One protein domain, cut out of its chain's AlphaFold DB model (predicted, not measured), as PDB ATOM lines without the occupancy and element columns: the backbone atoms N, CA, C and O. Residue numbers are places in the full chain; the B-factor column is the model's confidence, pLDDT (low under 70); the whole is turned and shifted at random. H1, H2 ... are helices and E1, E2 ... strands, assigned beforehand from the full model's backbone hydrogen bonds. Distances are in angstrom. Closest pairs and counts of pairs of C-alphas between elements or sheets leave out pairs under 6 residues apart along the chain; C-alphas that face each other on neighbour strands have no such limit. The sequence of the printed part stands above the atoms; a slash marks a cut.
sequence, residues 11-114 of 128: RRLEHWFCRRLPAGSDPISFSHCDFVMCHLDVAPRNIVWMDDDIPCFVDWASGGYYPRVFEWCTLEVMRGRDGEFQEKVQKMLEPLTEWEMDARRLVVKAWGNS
ATOM      1  N   ARG A  11     -37.407  33.918   2.576       85.56
ATOM      2  CA  ARG A  11     -36.559  35.114   2.430       85.56
ATOM      3  C   ARG A  11     -35.693  35.087   1.174       85.56
ATOM      4  O   ARG A  11     -35.575  36.088   0.475       85.56
ATOM      5  N   ARG A  12     -35.095  33.938   0.838       83.75
ATOM      6  CA  ARG A  12     -34.274  33.815  -0.381       83.75
ATOM      7  C   ARG A  12     -35.113  33.971  -1.645       83.75
ATOM      8  O   ARG A  12     -34.655  34.610  -2.593       83.75
ATOM      9  N   LEU A  13     -36.327  33.416  -1.650       87.69
ATOM     10  CA  LEU A  13     -37.300  33.614  -2.725       87.69
ATOM     11  C   LEU A  13     -37.656  35.099  -2.855       87.69
ATOM     12  O   LEU A  13     -37.469  35.674  -3.926       87.69
ATOM     13  N   GLU A  14     -38.087  35.737  -1.767       91.81
ATOM     14  CA  GLU A  14     -38.412  37.170  -1.728       91.81
ATOM     15  C   GLU A  14     -37.247  38.015  -2.260       91.81
ATOM     16  O   GLU A  14     -37.428  38.811  -3.183       91.81
ATOM     17  N   HIS A  15     -36.031  37.786  -1.755       90.38
ATOM     18  CA  HIS A  15     -34.826  38.495  -2.172       90.38
ATOM     19  C   HIS A  15     -34.535  38.308  -3.670       90.38
ATOM     20  O   HIS A  15     -34.223  39.272  -4.380       90.38
ATOM     21  N   TRP A  16     -34.673  37.083  -4.188       91.25
ATOM     22  CA  TRP A  16     -34.457  36.798  -5.604       91.25
ATOM     23  C   TRP A  16     -35.459  37.544  -6.492       91.25
ATOM     24  O   TRP A  16     -35.039  38.169  -7.473       91.25
ATOM     25  N   PHE A  17     -36.748  37.500  -6.144       92.94
ATOM     26  CA  PHE A  17     -37.824  38.123  -6.914       92.94
ATOM     27  C   PHE A  17     -37.783  39.648  -6.834       92.94
ATOM     28  O   PHE A  17     -37.827  40.311  -7.871       92.94
ATOM     29  N   CYS A  18     -37.631  40.215  -5.636       94.00
ATOM     30  CA  CYS A  18     -37.660  41.663  -5.429       94.00
ATOM     31  C   CYS A  18     -36.531  42.380  -6.178       94.00
ATOM     32  O   CYS A  18     -36.759  43.434  -6.765       94.00
ATOM     33  N   ARG A  19     -35.338  41.773  -6.281       93.06
ATOM     34  CA  ARG A  19     -34.229  42.325  -7.088       93.06
ATOM     35  C   ARG A  19     -34.537  42.439  -8.580       93.06
ATOM     36  O   ARG A  19     -33.841  43.158  -9.292       93.06
ATOM     37  N   ARG A  20     -35.542  41.710  -9.065       94.25
ATOM     38  CA  ARG A  20     -35.968  41.686 -10.470       94.25
ATOM     39  C   ARG A  20     -37.209  42.528 -10.723       94.25
ATOM     40  O   ARG A  20     -37.691  42.566 -11.853       94.25
ATOM     41  N   LEU A  21     -37.715  43.230  -9.715       94.69
ATOM     42  CA  LEU A  21     -38.788  44.201  -9.878       94.69
ATOM     43  C   LEU A  21     -38.228  45.596 -10.209       94.69
ATOM     44  O   LEU A  21     -37.087  45.908  -9.865       94.69
ATOM     45  N   PRO A  22     -39.001  46.454 -10.903       90.94
ATOM     46  CA  PRO A  22     -38.648  47.862 -11.072       90.94
ATOM     47  C   PRO A  22     -38.488  48.585  -9.728       90.94
ATOM     48  O   PRO A  22     -39.199  48.280  -8.768       90.94
ATOM     49  N   ALA A  23     -37.615  49.594  -9.684       88.19
ATOM     50  CA  ALA A  23     -37.474  50.457  -8.514       88.19
ATOM     51  C   ALA A  23     -38.825  51.088  -8.125       88.19
ATOM     52  O   ALA A  23     -39.562  51.555  -8.994       88.19
ATOM     53  N   GLY A  24     -39.140  51.088  -6.827       87.94
ATOM     54  CA  GLY A  24     -40.415  51.585  -6.296       87.94
ATOM     55  C   GLY A  24     -41.581  50.591  -6.365       87.94
ATOM     56  O   GLY A  24     -42.697  50.971  -6.035       87.94
ATOM     57  N   SER A  25     -41.350  49.343  -6.789       90.62
ATOM     58  CA  SER A  25     -42.356  48.281  -6.642       90.62
ATOM     59  C   SER A  25     -42.491  47.870  -5.178       90.62
ATOM     60  O   SER A  25     -41.480  47.788  -4.477       90.62
ATOM     61  N   ASP A  26     -43.710  47.536  -4.755       90.94
ATOM     62  CA  ASP A  26     -43.928  46.902  -3.456       90.94
ATOM     63  C   ASP A  26     -43.169  45.565  -3.386       90.94
ATOM     64  O   ASP A  26     -43.172  44.803  -4.365       90.94
ATOM     65  N   PRO A  27     -42.489  45.272  -2.264       90.56
ATOM     66  CA  PRO A  27     -41.789  44.012  -2.100       90.56
ATOM     67  C   PRO A  27     -42.791  42.860  -2.015       90.56
ATOM     68  O   PRO A  27     -43.847  42.964  -1.390       90.56
ATOM     69  N   ILE A  28     -42.435  41.732  -2.620       91.44
ATOM     70  CA  ILE A  28     -43.179  40.488  -2.429       91.44
ATOM     71  C   ILE A  28     -42.792  39.926  -1.065       91.44
ATOM     72  O   ILE A  28     -41.599  39.814  -0.786       91.44
ATOM     73  N   SER A  29     -43.777  39.530  -0.255       90.88
ATOM     74  CA  SER A  29     -43.527  38.722   0.939       90.88
ATOM     75  C   SER A  29     -44.279  37.397   0.898       90.88
ATOM     76  O   SER A  29     -45.473  37.370   0.617       90.88
ATOM     77  N   PHE A  30     -43.569  36.317   1.214       89.62
ATOM     78  CA  PHE A  30     -44.041  34.944   1.372       89.62
ATOM     79  C   PHE A  30     -44.027  34.480   2.840       89.62
ATOM     80  O   PHE A  30     -44.225  33.299   3.117       89.62
ATOM     81  N   SER A  31     -43.785  35.390   3.788       83.94
ATOM     82  CA  SER A  31     -43.641  35.105   5.227       83.94
ATOM     83  C   SER A  31     -44.852  34.424   5.881       83.94
ATOM     84  O   SER A  31     -44.691  33.717   6.874       83.94
ATOM     85  N   HIS A  32     -46.048  34.601   5.318       81.56
ATOM     86  CA  HIS A  32     -47.303  34.030   5.821       81.56
ATOM     87  C   HIS A  32     -47.927  33.004   4.868       81.56
ATOM     88  O   HIS A  32     -49.118  32.722   4.957       81.56
ATOM     89  N   CYS A  33     -47.147  32.490   3.918       85.81
ATOM     90  CA  CYS A  33     -47.642  31.579   2.893       85.81
ATOM     91  C   CYS A  33     -47.313  30.138   3.239       85.81
ATOM     92  O   CYS A  33     -46.166  29.825   3.564       85.81
ATOM     93  N   ASP A  34     -48.287  29.254   3.059       86.94
ATOM     94  CA  ASP A  34     -48.025  27.825   3.085       86.94
ATOM     95  C   ASP A  34     -47.229  27.421   1.844       86.94
ATOM     96  O   ASP A  34     -47.549  27.782   0.705       86.94
ATOM     97  N   PHE A  35     -46.168  26.658   2.080       90.25
ATOM     98  CA  PHE A  35     -45.391  26.034   1.024       90.25
ATOM     99  C   PHE A  35     -45.986  24.656   0.759       90.25
ATOM    100  O   PHE A  35     -45.985  23.786   1.629       90.25
ATOM    101  N   VAL A  36     -46.492  24.461  -0.453       92.44
ATOM    102  CA  VAL A  36     -47.113  23.212  -0.896       92.44
ATOM    103  C   VAL A  36     -46.277  22.581  -1.997       92.44
ATOM    104  O   VAL A  36     -45.495  23.262  -2.664       92.44
ATOM    105  N   MET A  37     -46.451  21.278  -2.201       93.81
ATOM    106  CA  MET A  37     -45.799  20.585  -3.304       93.81
ATOM    107  C   MET A  37     -46.323  21.131  -4.639       93.81
ATOM    108  O   MET A  37     -47.492  20.950  -4.972       93.81
ATOM    109  N   CYS A  38     -45.449  21.786  -5.395       94.88
ATOM    110  CA  CYS A  38     -45.690  22.244  -6.756       94.88
ATOM    111  C   CYS A  38     -44.812  21.441  -7.722       94.88
ATOM    112  O   CYS A  38     -43.679  21.075  -7.396       94.88
ATOM    113  N   HIS A  39     -45.316  21.190  -8.924       95.62
ATOM    114  CA  HIS A  39     -44.569  20.545  -9.999       95.62
ATOM    115  C   HIS A  39     -43.782  21.567 -10.828       95.62
ATOM    116  O   HIS A  39     -42.685  21.271 -11.298       95.62
ATOM    117  N   LEU A  40     -44.344  22.767 -11.021       95.81
ATOM    118  CA  LEU A  40     -43.769  23.888 -11.780       95.81
ATOM    119  C   LEU A  40     -43.471  23.616 -13.271       95.81
ATOM    120  O   LEU A  40     -42.916  24.477 -13.955       95.81
ATOM    121  N   ASP A  41     -43.878  22.459 -13.793       95.56
ATOM    122  CA  ASP A  41     -43.837  22.107 -15.221       95.56
ATOM    123  C   ASP A  41     -44.995  21.164 -15.583       95.56
ATOM    124  O   ASP A  41     -44.809  20.116 -16.207       95.56
ATOM    125  N   VAL A  42     -46.212  21.509 -15.150       95.56
ATOM    126  CA  VAL A  42     -47.418  20.754 -15.516       95.56
ATOM    127  C   VAL A  42     -47.669  20.905 -17.018       95.56
ATOM    128  O   VAL A  42     -48.128  21.943 -17.503       95.56
ATOM    129  N   ALA A  43     -47.363  19.845 -17.761       95.38
ATOM    130  CA  ALA A  43     -47.495  19.767 -19.211       95.38
ATOM    131  C   ALA A  43     -47.902  18.346 -19.636       95.38
ATOM    132  O   ALA A  43     -47.560  17.392 -18.934       95.38
ATOM    133  N   PRO A  44     -48.552  18.156 -20.802       95.94
ATOM    134  CA  PRO A  44     -48.999  16.831 -21.240       95.94
ATOM    135  C   PRO A  44     -47.863  15.807 -21.332       95.94
ATOM    136  O   PRO A  44     -48.043  14.649 -20.979       95.94
ATOM    137  N   ARG A  45     -46.669  16.247 -21.754       95.75
ATOM    138  CA  ARG A  45     -45.463  15.404 -21.852       95.75
ATOM    139  C   ARG A  45     -44.969  14.854 -20.505       95.75
ATOM    140  O   ARG A  45     -44.231  13.877 -20.505       95.75
ATOM    141  N   ASN A  46     -45.369  15.482 -19.396       96.88
ATOM    142  CA  ASN A  46     -44.980  15.118 -18.031       96.88
ATOM    143  C   ASN A  46     -46.089  14.335 -17.305       96.88
ATOM    144  O   ASN A  46     -46.024  14.153 -16.091       96.88
ATOM    145  N   ILE A  47     -47.116  13.879 -18.034       96.00
ATOM    146  CA  ILE A  47     -48.205  13.055 -17.506       96.00
ATOM    147  C   ILE A  47     -48.177  11.706 -18.217       96.00
ATOM    148  O   ILE A  47     -48.299  11.629 -19.439       96.00
ATOM    149  N   VAL A  48     -48.046  10.637 -17.437       96.19
ATOM    150  CA  VAL A  48     -48.120   9.258 -17.923       96.19
ATOM    151  C   VAL A  48     -49.417   8.642 -17.420       96.19
ATOM    152  O   VAL A  48     -49.693   8.679 -16.224       96.19
ATOM    153  N   TRP A  49     -50.208   8.085 -18.333       94.88
ATOM    154  CA  TRP A  49     -51.394   7.304 -17.987       94.88
ATOM    155  C   TRP A  49     -50.971   5.878 -17.660       94.88
ATOM    156  O   TRP A  49     -50.300   5.232 -18.467       94.88
ATOM    157  N   MET A  50     -51.329   5.422 -16.466       92.81
ATOM    158  CA  MET A  50     -51.117   4.047 -16.029       92.81
ATOM    159  C   MET A  50     -52.240   3.138 -16.557       92.81
ATOM    160  O   MET A  50     -53.279   3.622 -17.005       92.81
ATOM    161  N   ASP A  51     -52.038   1.818 -16.491       92.38
ATOM    162  CA  ASP A  51     -52.993   0.815 -17.000       92.38
ATOM    163  C   ASP A  51     -54.377   0.862 -16.314       92.38
ATOM    164  O   ASP A  51     -55.343   0.295 -16.821       92.38
ATOM    165  N   ASP A  52     -54.479   1.520 -15.159       92.25
ATOM    166  CA  ASP A  52     -55.703   1.747 -14.386       92.25
ATOM    167  C   ASP A  52     -56.341   3.128 -14.632       92.25
ATOM    168  O   ASP A  52     -57.177   3.573 -13.844       92.25
ATOM    169  N   ASP A  53     -55.954   3.811 -15.715       89.00
ATOM    170  CA  ASP A  53     -56.374   5.173 -16.071       89.00
ATOM    171  C   ASP A  53     -56.030   6.230 -14.999       89.00
ATOM    172  O   ASP A  53     -56.577   7.338 -15.001       89.00
ATOM    173  N   ILE A  54     -55.090   5.937 -14.092       90.12
ATOM    174  CA  ILE A  54     -54.594   6.914 -13.121       90.12
ATOM    175  C   ILE A  54     -53.449   7.721 -13.755       90.12
ATOM    176  O   ILE A  54     -52.447   7.142 -14.190       90.12
ATOM    177  N   PRO A  55     -53.548   9.063 -13.815       91.81
ATOM    178  CA  PRO A  55     -52.457   9.889 -14.302       91.81
ATOM    179  C   PRO A  55     -51.359  10.027 -13.239       91.81
ATOM    180  O   PRO A  55     -51.620  10.375 -12.086       91.81
ATOM    181  N   CYS A  56     -50.113   9.829 -13.658       94.38
ATOM    182  CA  CYS A  56     -48.917  10.035 -12.851       94.38
ATOM    183  C   CYS A  56     -48.090  11.199 -13.400       94.38
ATOM    184  O   CYS A  56     -47.812  11.262 -14.600       94.38
ATOM    185  N   PHE A  57     -47.646  12.089 -12.512       95.44
ATOM    186  CA  PHE A  57     -46.693  13.142 -12.855       95.44
ATOM    187  C   PHE A  57     -45.249  12.629 -12.819       95.44
ATOM    188  O   PHE A  57     -44.822  11.997 -11.848       95.44
ATOM    189  N   VAL A  58     -44.490  12.952 -13.863       96.44
ATOM    190  CA  VAL A  58     -43.053  12.670 -13.999       96.44
ATOM    191  C   VAL A  58     -42.275  13.965 -14.241       96.44
ATOM    192  O   VAL A  58     -42.868  15.005 -14.473       96.44
ATOM    193  N   ASP A  59     -40.943  13.899 -14.232       96.06
ATOM    194  CA  ASP A  59     -40.064  15.072 -14.403       96.06
ATOM    195  C   ASP A  59     -40.246  16.149 -13.314       96.06
ATOM    196  O   ASP A  59     -40.609  17.302 -13.539       96.06
ATOM    197  N   TRP A  60     -39.919  15.752 -12.084       95.19
ATOM    198  CA  TRP A  60     -39.937  16.618 -10.905       95.19
ATOM    199  C   TRP A  60     -38.705  17.530 -10.787       95.19
ATOM    200  O   TRP A  60     -38.485  18.109  -9.727       95.19
ATOM    201  N   ALA A  61     -37.890  17.689 -11.837       94.44
ATOM    202  CA  ALA A  61     -36.647  18.465 -11.763       94.44
ATOM    203  C   ALA A  61     -36.871  19.949 -11.410       94.44
ATOM    204  O   ALA A  61     -35.992  20.587 -10.837       94.44
ATOM    205  N   SER A  62     -38.046  20.499 -11.744       91.56
ATOM    206  CA  SER A  62     -38.456  21.857 -11.343       91.56
ATOM    207  C   SER A  62     -39.347  21.878 -10.098       91.56
ATOM    208  O   SER A  62     -39.660  22.954  -9.594       91.56
ATOM    209  N   GLY A  63     -39.775  20.712  -9.615       92.31
ATOM    210  CA  GLY A  63     -40.732  20.588  -8.529       92.31
ATOM    211  C   GLY A  63     -40.117  20.825  -7.153       92.31
ATOM    212  O   GLY A  63     -38.901  20.820  -6.964       92.31
ATOM    213  N   GLY A  64     -40.983  21.043  -6.170       91.75
ATOM    214  CA  GLY A  64     -40.583  21.267  -4.785       91.75
ATOM    215  C   GLY A  64     -41.676  21.941  -3.969       91.75
ATOM    216  O   GLY A  64     -42.809  22.090  -4.422       91.75
ATOM    217  N   TYR A  65     -41.324  22.362  -2.758       91.38
ATOM    218  CA  TYR A  65     -42.227  23.105  -1.885       91.38
ATOM    219  C   TYR A  65     -42.122  24.602  -2.181       91.38
ATOM    220  O   TYR A  65     -41.058  25.192  -2.007       91.38
ATOM    221  N   TYR A  66     -43.224  25.200  -2.627       92.12
ATOM    222  CA  TYR A  66     -43.316  26.612  -3.007       92.12
ATOM    223  C   TYR A  66     -44.682  27.187  -2.609       92.12
ATOM    224  O   TYR A  66     -45.637  26.425  -2.436       92.12
ATOM    225  N   PRO A  67     -44.830  28.521  -2.506       92.88
ATOM    226  CA  PRO A  67     -46.150  29.137  -2.444       92.88
ATOM    227  C   PRO A  67     -46.972  28.722  -3.670       92.88
ATOM    228  O   PRO A  67     -46.497  28.856  -4.801       92.88
ATOM    229  N   ARG A  68     -48.214  28.257  -3.481       94.19
ATOM    230  CA  ARG A  68     -49.023  27.667  -4.573       94.19
ATOM    231  C   ARG A  68     -49.242  28.593  -5.778       94.19
ATOM    232  O   ARG A  68     -49.484  28.128  -6.890       94.19
ATOM    233  N   VAL A  69     -49.127  29.910  -5.575       95.38
ATOM    234  CA  VAL A  69     -49.174  30.919  -6.646       95.38
ATOM    235  C   VAL A  69     -48.126  30.664  -7.737       95.38
ATOM    236  O   VAL A  69     -48.322  31.062  -8.881       95.38
ATOM    237  N   PHE A  70     -47.033  29.962  -7.430       95.69
ATOM    238  CA  PHE A  70     -46.005  29.623  -8.409       95.69
ATOM    239  C   PHE A  70     -46.526  28.665  -9.482       95.69
ATOM    240  O   PHE A  70     -46.241  28.899 -10.652       95.69
ATOM    241  N   GLU A  71     -47.334  27.663  -9.122       96.19
ATOM    242  CA  GLU A  71     -47.958  26.760 -10.103       96.19
ATOM    243  C   GLU A  71     -48.941  27.518 -11.011       96.19
ATOM    244  O   GLU A  71     -49.015  27.305 -12.218       96.19
ATOM    245  N   TRP A  72     -49.657  28.496 -10.451       96.69
ATOM    246  CA  TRP A  72     -50.490  29.400 -11.246       96.69
ATOM    247  C   TRP A  72     -49.664  30.223 -12.240       96.69
ATOM    248  O   TRP A  72     -50.041  30.344 -13.407       96.69
ATOM    249  N   CYS A  73     -48.540  30.781 -11.787       96.88
ATOM    250  CA  CYS A  73     -47.642  31.576 -12.617       96.88
ATOM    251  C   CYS A  73     -47.003  30.747 -13.739       96.88
ATOM    252  O   CYS A  73     -46.894  31.249 -14.856       96.88
ATOM    253  N   THR A  74     -46.589  29.500 -13.483       96.12
ATOM    254  CA  THR A  74     -45.986  28.630 -14.511       96.12
ATOM    255  C   THR A  74     -46.986  28.297 -15.614       96.12
ATOM    256  O   THR A  74     -46.647  28.410 -16.792       96.12
ATOM    257  N   LEU A  75     -48.238  27.990 -15.261       96.06
ATOM    258  CA  LEU A  75     -49.317  27.787 -16.235       96.06
ATOM    259  C   LEU A  75     -49.586  29.051 -17.070       96.06
ATOM    260  O   LEU A  75     -49.796  28.953 -18.279       96.06
ATOM    261  N   GLU A  76     -49.530  30.238 -16.458       95.31
ATOM    262  CA  GLU A  76     -49.723  31.516 -17.154       95.31
ATOM    263  C   GLU A  76     -48.588  31.823 -18.141       95.31
ATOM    264  O   GLU A  76     -48.847  32.125 -19.307       95.31
ATOM    265  N   VAL A  77     -47.323  31.721 -17.718       94.50
ATOM    266  CA  VAL A  77     -46.179  32.047 -18.593       94.50
ATOM    267  C   VAL A  77     -45.973  31.020 -19.707       94.50
ATOM    268  O   VAL A  77     -45.387  31.345 -20.740       94.50
ATOM    269  N   MET A  78     -46.461  29.789 -19.520       92.38
ATOM    270  CA  MET A  78     -46.425  28.729 -20.533       92.38
ATOM    271  C   MET A  78     -47.699  28.662 -21.385       92.38
ATOM    272  O   MET A  78     -47.801  27.793 -22.253       92.38
ATOM    273  N   ARG A  79     -48.666  29.565 -21.176       93.38
ATOM    274  CA  ARG A  79     -49.949  29.551 -21.887       93.38
ATOM    275  C   ARG A  79     -49.750  29.531 -23.404       93.38
ATOM    276  O   ARG A  79     -49.007  30.338 -23.960       93.38
ATOM    277  N   GLY A  80     -50.439  28.609 -24.073       91.75
ATOM    278  CA  GLY A  80     -50.375  28.431 -25.524       91.75
ATOM    279  C   GLY A  80     -49.219  27.557 -26.019       91.75
ATOM    280  O   GLY A  80     -49.211  27.231 -27.204       91.75
ATOM    281  N   ARG A  81     -48.274  27.131 -25.161       91.56
ATOM    282  CA  ARG A  81     -47.217  26.184 -25.575       91.56
ATOM    283  C   ARG A  81     -47.772  24.819 -25.953       91.56
ATOM    284  O   ARG A  81     -47.347  24.262 -26.958       91.56
ATOM    285  N   ASP A  82     -48.723  24.316 -25.173       94.62
ATOM    286  CA  ASP A  82     -49.353  23.010 -25.381       94.62
ATOM    287  C   ASP A  82     -50.840  23.184 -25.750       94.62
ATOM    288  O   ASP A  82     -51.729  22.482 -25.263       94.62
ATOM    289  N   GLY A  83     -51.130  24.185 -26.591       93.56
ATOM    290  CA  GLY A  83     -52.493  24.562 -26.965       93.56
ATOM    291  C   GLY A  83     -53.289  25.110 -25.776       93.56
ATOM    292  O   GLY A  83     -52.828  26.000 -25.065       93.56
ATOM    293  N   GLU A  84     -54.494  24.579 -25.561       96.00
ATOM    294  CA  GLU A  84     -55.393  24.992 -24.470       96.00
ATOM    295  C   GLU A  84     -55.091  24.306 -23.125       96.00
ATOM    296  O   GLU A  84     -55.810  24.526 -22.150       96.00
ATOM    297  N   PHE A  85     -54.085  23.425 -23.056       95.75
ATOM    298  CA  PHE A  85     -53.864  22.570 -21.887       95.75
ATOM    299  C   PHE A  85     -53.663  23.378 -20.599       95.75
ATOM    300  O   PHE A  85     -54.386  23.161 -19.628       95.75
ATOM    301  N   GLN A  86     -52.749  24.355 -20.603       95.88
ATOM    302  CA  GLN A  86     -52.476  25.178 -19.421       95.88
ATOM    303  C   GLN A  86     -53.716  25.944 -18.951       95.88
ATOM    304  O   GLN A  86     -53.964  26.027 -17.751       95.88
ATOM    305  N   GLU A  87     -54.536  26.448 -19.878       95.06
ATOM    306  CA  GLU A  87     -55.779  27.147 -19.532       95.06
ATOM    307  C   GLU A  87     -56.808  26.203 -18.901       95.06
ATOM    308  O   GLU A  87     -57.527  26.599 -17.983       95.06
ATOM    309  N   LYS A  88     -56.884  24.952 -19.372       96.31
ATOM    310  CA  LYS A  88     -57.763  23.926 -18.792       96.31
ATOM    311  C   LYS A  88     -57.306  23.538 -17.392       96.31
ATOM    312  O   LYS A  88     -58.135  23.522 -16.489       96.31
ATOM    313  N   VAL A  89     -56.008  23.296 -17.196       95.25
ATOM    314  CA  VAL A  89     -55.440  22.999 -15.870       95.25
ATOM    315  C   VAL A  89     -55.669  24.161 -14.912       95.25
ATOM    316  O   VAL A  89     -56.186  23.954 -13.820       95.25
ATOM    317  N   GLN A  90     -55.380  25.392 -15.334       94.81
ATOM    318  CA  GLN A  90     -55.541  26.576 -14.494       94.81
ATOM    319  C   GLN A  90     -56.995  26.778 -14.035       94.81
ATOM    320  O   GLN A  90     -57.222  27.158 -12.891       94.81
ATOM    321  N   LYS A  91     -57.990  26.467 -14.879       94.81
ATOM    322  CA  LYS A  91     -59.421  26.512 -14.512       94.81
ATOM    323  C   LYS A  91     -59.838  25.441 -13.495       94.81
ATOM    324  O   LYS A  91     -60.895  25.592 -12.890       94.81
ATOM    325  N   MET A  92     -59.060  24.370 -13.337       94.12
ATOM    326  CA  MET A  92     -59.308  23.315 -12.345       94.12
ATOM    327  C   MET A  92     -58.655  23.611 -10.990       94.12
ATOM    328  O   MET A  92     -59.012  22.979  -9.999       94.12
ATOM    329  N   LEU A  93     -57.705  24.549 -10.935       93.56
ATOM    330  CA  LEU A  93     -57.068  24.947  -9.685       93.56
ATOM    331  C   LEU A  93     -58.010  25.801  -8.833       93.56
ATOM    332  O   LEU A  93     -58.814  26.582  -9.344       93.56
ATOM    333  N   GLU A  94     -57.850  25.705  -7.514       94.50
ATOM    334  CA  GLU A  94     -58.534  26.588  -6.571       94.50
ATOM    335  C   GLU A  94     -58.230  28.062  -6.886       94.50
ATOM    336  O   GLU A  94     -57.047  28.409  -7.029       94.50
ATOM    337  N   PRO A  95     -59.250  28.939  -6.957       95.00
ATOM    338  CA  PRO A  95     -59.053  30.356  -7.239       95.00
ATOM    339  C   PRO A  95     -58.045  31.008  -6.294       95.00
ATOM    340  O   PRO A  95     -57.972  30.670  -5.112       95.00
ATOM    341  N   LEU A  96     -57.268  31.956  -6.813       94.44
ATOM    342  CA  LEU A  96     -56.345  32.754  -6.007       94.44
ATOM    343  C   LEU A  96     -57.104  33.691  -5.058       94.44
ATOM    344  O   LEU A  96     -58.125  34.271  -5.426       94.44
ATOM    345  N   THR A  97     -56.579  33.863  -3.849       94.69
ATOM    346  CA  THR A  97     -56.952  34.952  -2.938       94.69
ATOM    347  C   THR A  97     -56.477  36.302  -3.488       94.69
ATOM    348  O   THR A  97     -55.655  36.357  -4.403       94.69
ATOM    349  N   GLU A  98     -56.961  37.409  -2.920       93.75
ATOM    350  CA  GLU A  98     -56.543  38.761  -3.326       93.75
ATOM    351  C   GLU A  98     -55.021  38.955  -3.212       93.75
ATOM    352  O   GLU A  98     -54.372  39.352  -4.180       93.75
ATOM    353  N   TRP A  99     -54.431  38.548  -2.081       92.38
ATOM    354  CA  TRP A  99     -52.979  38.586  -1.887       92.38
ATOM    355  C   TRP A  99     -52.234  37.741  -2.933       92.38
ATOM    356  O   TRP A  99     -51.233  38.184  -3.495       92.38
ATOM    357  N   GLU A 100     -52.731  36.543  -3.257       94.69
ATOM    358  CA  GLU A 100     -52.103  35.695  -4.275       94.69
ATOM    359  C   GLU A 100     -52.195  36.297  -5.677       94.69
ATOM    360  O   GLU A 100     -51.275  36.124  -6.475       94.69
ATOM    361  N   MET A 101     -53.269  37.019  -6.002       95.12
ATOM    362  CA  MET A 101     -53.379  37.724  -7.280       95.12
ATOM    363  C   MET A 101     -52.331  38.839  -7.407       95.12
ATOM    364  O   MET A 101     -51.739  39.002  -8.483       95.12
ATOM    365  N   ASP A 102     -52.059  39.565  -6.322       94.12
ATOM    366  CA  ASP A 102     -50.998  40.574  -6.276       94.12
ATOM    367  C   ASP A 102     -49.607  39.941  -6.351       94.12
ATOM    368  O   ASP A 102     -48.777  40.353  -7.171       94.12
ATOM    369  N   ALA A 103     -49.370  38.883  -5.570       94.56
ATOM    370  CA  ALA A 103     -48.130  38.120  -5.617       94.56
ATOM    371  C   ALA A 103     -47.876  37.564  -7.026       94.56
ATOM    372  O   ALA A 103     -46.780  37.729  -7.560       94.56
ATOM    373  N   ARG A 104     -48.900  37.002  -7.683       95.31
ATOM    374  CA  ARG A 104     -48.844  36.524  -9.073       95.31
ATOM    375  C   ARG A 104     -48.360  37.622 -10.015       95.31
ATOM    376  O   ARG A 104     -47.438  37.398 -10.795       95.31
ATOM    377  N   ARG A 105     -48.947  38.823  -9.935       96.06
ATOM    378  CA  ARG A 105     -48.569  39.961 -10.791       96.06
ATOM    379  C   ARG A 105     -47.082  40.293 -10.652       96.06
ATOM    380  O   ARG A 105     -46.411  40.531 -11.657       96.06
ATOM    381  N   LEU A 106     -46.567  40.306  -9.424       96.12
ATOM    382  CA  LEU A 106     -45.166  40.616  -9.145       96.12
ATOM    383  C   LEU A 106     -44.229  39.465  -9.558       96.12
ATOM    384  O   LEU A 106     -43.203  39.716 -10.191       96.12
ATOM    385  N   VAL A 107     -44.605  38.209  -9.302       95.69
ATOM    386  CA  VAL A 107     -43.851  37.010  -9.711       95.69
ATOM    387  C   VAL A 107     -43.714  36.937 -11.233       95.69
ATOM    388  O   VAL A 107     -42.595  36.839 -11.742       95.69
ATOM    389  N   VAL A 108     -44.818  37.072 -11.978       96.06
ATOM    390  CA  VAL A 108     -44.804  37.078 -13.453       96.06
ATOM    391  C   VAL A 108     -43.978  38.251 -13.986       96.06
ATOM    392  O   VAL A 108     -43.202  38.091 -14.933       96.06
ATOM    393  N   LYS A 109     -44.072  39.430 -13.357       95.81
ATOM    394  CA  LYS A 109     -43.279  40.606 -13.743       95.81
ATOM    395  C   LYS A 109     -41.778  40.370 -13.568       95.81
ATOM    396  O   LYS A 109     -41.009  40.652 -14.488       95.81
ATOM    397  N   ALA A 110     -41.363  39.862 -12.415       95.06
ATOM    398  CA  ALA A 110     -39.970  39.547 -12.117       95.06
ATOM    399  C   ALA A 110     -39.423  38.427 -13.019       95.06
ATOM    400  O   ALA A 110     -38.284  38.518 -13.489       95.06
ATOM    401  N   TRP A 111     -40.232  37.412 -13.334       94.44
ATOM    402  CA  TRP A 111     -39.879  36.391 -14.323       94.44
ATOM    403  C   TRP A 111     -39.649  37.011 -15.707       94.44
ATOM    404  O   TRP A 111     -38.586  36.827 -16.298       94.44
ATOM    405  N   GLY A 112     -40.589  37.827 -16.194       94.69
ATOM    406  CA  GLY A 112     -40.461  38.493 -17.493       94.69
ATOM    407  C   GLY A 112     -39.237  39.409 -17.566       94.69
ATOM    408  O   GLY A 112     -38.526  39.435 -18.572       94.69
ATOM    409  N   ASN A 113     -38.927  40.108 -16.473       95.50
ATOM    410  CA  ASN A 113     -37.706  40.898 -16.366       95.50
ATOM    411  C   ASN A 113     -36.443  40.022 -16.391       95.50
ATOM    412  O   ASN A 113     -35.467  40.414 -17.019       95.50
ATOM    413  N   SER A 114     -36.468  38.830 -15.791       92.62
ATOM    414  CA  SER A 114     -35.342  37.875 -15.824       92.62
ATOM    415  C   SER A 114     -35.055  37.328 -17.218       92.62
ATOM    416  O   SER A 114     -33.916  36.996 -17.522       92.62
TER     417      SER A 114
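AT A GLANCE: This is residues 11 to 114 of the 128 residues of an uncharacterized protein of Aaosphaeria arxii CBS 175.79 (UniProt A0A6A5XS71). H2 sits in the middle, with H3 packed on one side and the longest helix, H4, crossing it on the other; H1 packs on residues 107 to 111 of H4. A short strand pair, E1 and E4, lies near the start of H2, while the hairpin E2 and E3 reaches out at one end, opposite the loop around Gly 24. The 104 printed residues hold four helices and four strands, ordered H1 E1 E2 E3 E4 H2 H3 H4, in two antiparallel sheets, E1 - E4 and E2 - E3. The class is mixed; the whole is compact, radius of gyration of the C-alphas 14.9 A, spanning 52 by 26 by 25 A.

HOW THE PARTS SIT: Start at E1, residues 35 to 38, and its antiparallel neighbour E4, residues 64 to 67, where N 38 and O 64 are 2.8 A apart. Next find H2, residues 69 to 77: its closest C-alpha to E1 is that of Glu 71, 6.1 A from Cys 38. H4, residues 98 to 114, touches H2 at a steep tilt of 51 degrees, closest at the C-alphas of Val 69 and Glu 100, 6.1 A. H3, residues 85 to 92, forms a helical hairpin with H2, closest at the C-alphas of Leu 75 and Gln 86, 5.2 A. H1, residues 11 to 18, touches H4 with the C-alphas of Phe 17 and Ala 110 closest, 5.8 A. E2, residues 47 to 49, and E3, residues 55 to 57, form an antiparallel hairpin, N 56 to O 48 being 2.8 A; both are apart from the four helices. In H1, H2, H3 and H4 every O i to N i+4 pair is within hydrogen-bond range.

IN THESE COORDINATES: Find C-alpha 11 at (-36.559, 35.114, 2.430), where H1 begins. H2 runs 12.4 A from C-alpha 69 at (-49.174, 30.919, -6.646). H4 runs 24.6 A to C-alpha 114 at (-35.342, 37.875, -15.824).

THE WHOLE: The C-alphas farthest apart, Gly 24 and Asp 51, are 53.4 A apart. The printed part has no cut, the link H1 to E1 is long, and no printed residue is under 70 in pLDDT.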